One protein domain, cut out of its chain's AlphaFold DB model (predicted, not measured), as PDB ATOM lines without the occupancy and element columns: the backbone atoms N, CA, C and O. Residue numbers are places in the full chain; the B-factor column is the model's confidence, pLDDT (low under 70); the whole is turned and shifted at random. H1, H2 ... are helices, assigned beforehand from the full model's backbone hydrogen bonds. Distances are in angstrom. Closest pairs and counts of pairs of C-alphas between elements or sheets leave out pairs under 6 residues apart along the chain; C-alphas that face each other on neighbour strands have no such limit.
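This is residues 68 to 117 of the 424 residues of the protein "DNA helicase" of Actinobacteria bacterium (UniProt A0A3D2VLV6). Read from residue 68 and you find a helical hairpin, H1 then the longer H2 running back beside it, followed by a tail without named elements that loops out past the end of H2 near residues 102 to 107 and folds back toward the helices. The printed part has 50 residues, two named helices, H1 then H2, and no named strand; its class is all helix. It is compact, with a radius of gyration of the C-alphas of 11.0 A, and spans 37 by 18 by 15 A.

H1, residues 68 to 79, and H2, residues 85 to 100, form a helical hairpin. They touch, and their closest C-alphas, those of Leu 78 and Arg 88, are 4.7 A apart. They run opposite ways at a steep tilt of 42 degrees. In H1 and H2 every O i to N i+4 pair is within hydrogen-bond range. Look past H2 for a short antiparallel pairing of residues 102 to 103 with 106 to 107.

Find C-alpha 68 at (107.728, 185.054, 188.782); from there H1 runs 16.4 A to C-alpha 79. H2 runs 23.1 A from C-alpha 85 to C-alpha 100 at (100.920, 184.573, 202.520).

The C-alphas of Asp 82 and Pro 104 are the two farthest apart, 37.9 A. The printed part has no cut, and the link from H1 to H2 is tight. No printed residue is under 70 in pLDDT.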
ATOM      1  N   VAL A  68     108.765 184.772 189.788       88.94
ATOM      2  CA  VAL A  68     107.728 185.054 188.782       88.94
ATOM      3  C   VAL A  68     107.462 183.818 187.932       88.94
ATOM      4  O   VAL A  68     106.304 183.471 187.711       88.94
ATOM      5  N   ASP A  69     108.524 183.137 187.510       88.38
ATOM      6  CA  ASP A  69     108.416 181.931 186.696       88.38
ATOM      7  C   ASP A  69     107.804 180.777 187.501       88.38
ATOM      8  O   ASP A  69     106.868 180.142 187.029       88.38
ATOM      9  N   LEU A  70     108.229 180.583 188.759       90.50
ATOM     10  CA  LEU A  70     107.623 179.593 189.657       90.50
ATOM     11  C   LEU A  70     106.113 179.826 189.815       90.50
ATOM     12  O   LEU A  70     105.321 178.895 189.699       90.50
ATOM     13  N   VAL A  71     105.692 181.072 190.061       93.12
ATOM     14  CA  VAL A  71     104.264 181.415 190.144       93.12
ATOM     15  C   VAL A  71     103.552 181.132 188.819       93.12
ATOM     16  O   VAL A  71     102.425 180.643 188.836       93.12
ATOM     17  N   ALA A  72     104.180 181.416 187.677       90.62
ATOM     18  CA  ALA A  72     103.600 181.140 186.366       90.62
ATOM     19  C   ALA A  72     103.432 179.634 186.106       90.62
ATOM     20  O   ALA A  72     102.373 179.224 185.634       90.62
ATOM     21  N   ASP A  73     104.427 178.817 186.451       90.00
ATOM     22  CA  ASP A  73     104.393 177.362 186.279       90.00
ATOM     23  C   ASP A  73     103.347 176.716 187.188       90.00
ATOM     24  O   ASP A  73     102.536 175.917 186.724       90.00
ATOM     25  N   LEU A  74     103.275 177.143 188.453       93.69
ATOM     26  CA  LEU A  74     102.244 176.682 189.384       93.69
ATOM     27  C   LEU A  74     100.837 177.086 188.922       93.69
ATOM     28  O   LEU A  74      99.910 176.288 189.006       93.69
ATOM     29  N   ARG A  75     100.656 178.310 188.405       93.25
ATOM     30  CA  ARG A  75      99.366 178.744 187.838       93.25
ATOM     31  C   ARG A  75      98.991 177.938 186.601       93.25
ATOM     32  O   ARG A  75      97.816 177.636 186.427       93.25
ATOM     33  N   ARG A  76      99.967 177.594 185.756       91.25
ATOM     34  CA  ARG A  76      99.748 176.752 184.576       91.25
ATOM     35  C   ARG A  76      99.310 175.352 184.991       91.25
ATOM     36  O   ARG A  76      98.248 174.938 184.563       91.25
ATOM     37  N   ALA A  77     100.050 174.695 185.883       93.31
ATOM     38  CA  ALA A  77      99.690 173.378 186.413       93.31
ATOM     39  C   ALA A  77      98.311 173.380 187.103       93.31
ATOM     40  O   ALA A  77      97.534 172.439 186.975       93.31
ATOM     41  N   LEU A  78      97.973 174.464 187.809       94.44
ATOM     42  CA  LEU A  78      96.671 174.603 188.459       94.44
ATOM     43  C   LEU A  78      95.506 174.711 187.457       94.44
ATOM     44  O   LEU A  78      94.436 174.159 187.706       94.44
ATOM     45  N   LEU A  79      95.695 175.443 186.354       90.81
ATOM     46  CA  LEU A  79      94.638 175.765 185.385       90.81
ATOM     47  C   LEU A  79      94.581 174.818 184.180       90.81
ATOM     48  O   LEU A  79      93.589 174.828 183.454       90.81
ATOM     49  N   ASP A  80      95.628 174.032 183.944       91.50
ATOM     50  CA  ASP A  80      95.701 173.099 182.828       91.50
ATOM     51  C   ASP A  80      94.799 171.873 183.097       91.50
ATOM     52  O   ASP A  80      95.013 171.151 184.084       91.50
ATOM     53  N   PRO A  81      93.772 171.626 182.257       91.12
ATOM     54  CA  PRO A  81      92.872 170.490 182.419       91.12
ATOM     55  C   PRO A  81      93.590 169.135 182.330       91.12
ATOM     56  O   PRO A  81      93.116 168.188 182.958       91.12
ATOM     57  N   ASP A  82      94.735 169.061 181.640       93.81
ATOM     58  CA  ASP A  82      95.505 167.829 181.434       93.81
ATOM     59  C   ASP A  82      96.493 167.532 182.581       93.81
ATOM     60  O   ASP A  82      97.067 166.443 182.648       93.81
ATOM     61  N   THR A  83      96.681 168.469 183.521       92.56
ATOM     62  CA  THR A  83      97.504 168.232 184.717       92.56
ATOM     63  C   THR A  83      96.822 167.244 185.668       92.56
ATOM     64  O   THR A  83      95.625 167.343 185.947       92.56
ATOM     65  N   VAL A  84      97.601 166.294 186.198       95.50
ATOM     66  CA  VAL A  84      97.130 165.279 187.152       95.50
ATOM     67  C   VAL A  84      96.608 165.945 188.427       95.50
ATOM     68  O   VAL A  84      97.228 166.864 188.959       95.50
ATOM     69  N   GLU A  85      95.491 165.446 188.963       95.19
ATOM     70  CA  GLU A  85      94.796 166.067 190.101       95.19
ATOM     71  C   GLU A  85      95.693 166.264 191.336       95.19
ATOM     72  O   GLU A  85      95.631 167.305 191.985       95.19
ATOM     73  N   ALA A  86      96.586 165.312 191.627       94.69
ATOM     74  CA  ALA A  86      97.541 165.434 192.729       94.69
ATOM     75  C   ALA A  86      98.504 166.625 192.545       94.69
ATOM     76  O   ALA A  86      98.762 167.366 193.493       94.69
ATOM     77  N   ASP A  87      98.994 166.846 191.325       93.12
ATOM     78  CA  ASP A  87      99.901 167.954 191.014       93.12
ATOM     79  C   ASP A  87      99.159 169.294 191.010       93.12
ATOM     80  O   ASP A  87      99.685 170.299 191.496       93.12
ATOM     81  N   ARG A  88      97.901 169.305 190.548       96.25
ATOM     82  CA  ARG A  88      97.003 170.464 190.640       96.25
ATOM     83  C   ARG A  88      96.775 170.875 192.097       96.25
ATOM     84  O   ARG A  88      96.862 172.061 192.427       96.25
ATOM     85  N   GLU A  89      96.540 169.909 192.985       96.12
ATOM     86  CA  GLU A  89      96.354 170.158 194.416       96.12
ATOM     87  C   GLU A  89      97.636 170.708 195.063       96.12
ATOM     88  O   GLU A  89      97.591 171.701 195.798       96.12
ATOM     89  N   VAL A  90      98.798 170.135 194.736       96.62
ATOM     90  CA  VAL A  90     100.100 170.652 195.186       96.62
ATOM     91  C   VAL A  90     100.315 172.082 194.691       96.62
ATOM     92  O   VAL A  90     100.696 172.949 195.482       96.62
ATOM     93  N   ALA A  91     100.026 172.367 193.420       95.56
ATOM     94  CA  ALA A  91     100.168 173.702 192.854       95.56
ATOM     95  C   ALA A  91      99.306 174.734 193.598       95.56
ATOM     96  O   ALA A  91      99.808 175.796 193.983       95.56
ATOM     97  N   ALA A  92      98.045 174.399 193.892       96.56
ATOM     98  CA  ALA A  92      97.150 175.236 194.691       96.56
ATOM     99  C   ALA A  92      97.699 175.489 196.106       96.56
ATOM    100  O   ALA A  92      97.741 176.635 196.565       96.56
ATOM    101  N   GLN A  93      98.169 174.444 196.792       96.94
ATOM    102  CA  GLN A  93      98.722 174.559 198.144       96.94
ATOM    103  C   GLN A  93      99.993 175.419 198.179       96.94
ATOM    104  O   GLN A  93     100.171 176.234 199.092       96.94
ATOM    105  N   VAL A  94     100.880 175.271 197.193       96.44
ATOM    106  CA  VAL A  94     102.109 176.069 197.096       96.44
ATOM    107  C   VAL A  94     101.780 177.529 196.783       96.44
ATOM    108  O   VAL A  94     102.300 178.412 197.468       96.44
ATOM    109  N   LEU A  95     100.877 177.806 195.835       96.50
ATOM    110  CA  LEU A  95     100.407 179.168 195.546       96.50
ATOM    111  C   LEU A  95      99.781 179.822 196.782       96.50
ATOM    112  O   LEU A  95     100.115 180.965 197.104       96.50
ATOM    113  N   ALA A  96      98.952 179.089 197.530       96.69
ATOM    114  CA  ALA A  96      98.357 179.572 198.771       96.69
ATOM    115  C   ALA A  96      99.428 179.957 199.803       96.69
ATOM    116  O   ALA A  96      99.383 181.060 200.350       96.69
ATOM    117  N   ARG A  97     100.443 179.107 200.017       96.12
ATOM    118  CA  ARG A  97     101.566 179.412 200.923       96.12
ATOM    119  C   ARG A  97     102.358 180.629 200.454       96.12
ATOM    120  O   ARG A  97     102.584 181.544 201.240       96.12
ATOM    121  N   LEU A  98     102.736 180.677 199.176       95.25
ATOM    122  CA  LEU A  98     103.473 181.800 198.589       95.25
ATOM    123  C   LEU A  98     102.699 183.120 198.719       95.25
ATOM    124  O   LEU A  98     103.290 184.159 199.025       95.25
ATOM    125  N   SER A  99     101.374 183.077 198.562       95.50
ATOM    126  CA  SER A  99     100.499 184.247 198.686       95.50
ATOM    127  C   SER A  99     100.483 184.866 200.089       95.50
ATOM    128  O   SER A  99     100.170 186.053 200.215       95.50
ATOM    129  N   GLN A 100     100.864 184.113 201.127       95.12
ATOM    130  CA  GLN A 100     100.920 184.573 202.520       95.12
ATOM    131  C   GLN A 100     102.273 185.204 202.887       95.12
ATOM    132  O   GLN A 100     102.367 185.931 203.876       95.12
ATOM    133  N   ILE A 101     103.321 184.992 202.085       94.56
ATOM    134  CA  ILE A 101     104.663 185.508 202.373       94.56
ATOM    135  C   ILE A 101     104.740 187.002 202.014       94.56
ATOM    136  O   ILE A 101     104.406 187.440 200.904       94.56
ATOM    137  N   ARG A 102     105.195 187.817 202.972       92.19
ATOM    138  CA  ARG A 102     105.346 189.275 202.844       92.19
ATOM    139  C   ARG A 102     106.764 189.698 203.222       92.19
ATOM    140  O   ARG A 102     107.377 189.122 204.113       92.19
ATOM    141  N   SER A 103     107.263 190.722 202.542       90.88
ATOM    142  CA  SER A 103     108.496 191.447 202.858       90.88
ATOM    143  C   SER A 103     108.155 192.890 203.261       90.88
ATOM    144  O   SER A 103     107.031 193.335 203.001       90.88
ATOM    145  N   PRO A 104     109.109 193.673 203.801       93.12
ATOM    146  CA  PRO A 104     108.918 195.109 204.025       93.12
ATOM    147  C   PRO A 104     108.524 195.903 202.765       93.12
ATOM    148  O   PRO A 104     107.977 196.996 202.877       93.12
ATOM    149  N   HIS A 105     108.764 195.355 201.568       90.38
ATOM    150  CA  HIS A 105     108.443 195.973 200.276       90.38
ATOM    151  C   HIS A 105     107.185 195.379 199.604       90.38
ATOM    152  O   HIS A 105     106.924 195.641 198.426       90.38
ATOM    153  N   GLY A 106     106.399 194.573 200.330       89.81
ATOM    154  CA  GLY A 106     105.164 193.947 199.843       89.81
ATOM    155  C   GLY A 106     105.273 192.429 199.618       89.81
ATOM    156  O   GLY A 106     106.171 191.787 200.172       89.81
ATOM    157  N   PRO A 107     104.349 191.822 198.845       90.00
ATOM    158  CA  PRO A 107     104.329 190.380 198.581       90.00
ATOM    159  C   PRO A 107     105.617 189.886 197.919       90.00
ATOM    160  O   PRO A 107     106.071 190.478 196.941       90.00
ATOM    161  N   VAL A 108     106.169 188.781 198.431       89.62
ATOM    162  CA  VAL A 108     107.365 188.140 197.852       89.62
ATOM    163  C   VAL A 108     107.024 187.469 196.519       89.62
ATOM    164  O   VAL A 108     107.767 187.606 195.552       89.62
ATOM    165  N   ALA A 109     105.866 186.810 196.446       92.06
ATOM    166  CA  ALA A 109     105.350 186.159 195.247       92.06
ATOM    167  C   ALA A 109     104.150 186.939 194.684       92.06
ATOM    168  O   ALA A 109     102.986 186.620 194.943       92.06
ATOM    169  N   ARG A 110     104.425 188.019 193.942       89.06
ATOM    170  CA  ARG A 110     103.375 188.762 193.222       89.06
ATOM    171  C   ARG A 110     102.719 187.839 192.194       89.06
ATOM    172  O   ARG A 110     103.418 187.109 191.502       89.06
ATOM    173  N   GLY A 111     101.391 187.862 192.099       90.56
ATOM    174  CA  GLY A 111     100.659 186.953 191.215       90.56
ATOM    175  C   GLY A 111     100.347 185.582 191.820       90.56
ATOM    176  O   GLY A 111      99.699 184.792 191.150       90.56
ATOM    177  N   ALA A 112     100.774 185.263 193.051       94.12
ATOM    178  CA  ALA A 112     100.432 183.976 193.673       94.12
ATOM    179  C   ALA A 112      98.958 183.903 194.111       94.12
ATOM    180  O   ALA A 112      98.332 182.856 194.004       94.12
ATOM    181  N   HIS A 113      98.397 185.023 194.581       92.25
ATOM    182  CA  HIS A 113      96.995 185.107 194.997       92.25
ATOM    183  C   HIS A 113      96.065 185.341 193.787       92.25
ATOM    184  O   HIS A 113      96.371 186.247 193.000       92.25
ATOM    185  N   PRO A 114      94.930 184.623 193.661       90.38
ATOM    186  CA  PRO A 114      93.975 184.787 192.557       90.38
ATOM    187  C   PRO A 114      93.471 186.219 192.338       90.38
ATOM    188  O   PRO A 114      93.375 186.649 191.196       90.38
ATOM    189  N   ASP A 115      93.270 187.006 193.401       88.12
ATOM    190  CA  ASP A 115      92.852 188.424 193.307       88.12
ATOM    191  C   ASP A 115      93.797 189.312 192.480       88.12
ATOM    192  O   ASP A 115      93.430 190.405 192.063       88.12
ATOM    193  N   SER A 116      95.039 188.869 192.271       86.31
ATOM    194  CA  SER A 116      96.026 189.584 191.455       86.31
ATOM    195  C   SER A 116      96.122 189.066 190.018       86.31
ATOM    196  O   SER A 116      96.971 189.524 189.251       86.31
ATOM    197  N   TRP A 117      95.300 188.084 189.646       88.50
ATOM    198  CA  TRP A 117      95.316 187.500 188.314       88.50
ATOM    199  C   TRP A 117      94.498 188.353 187.362       88.50
ATOM    200  O   TRP A 117      93.306 188.592 187.549       88.50
TER     201      TRP A 117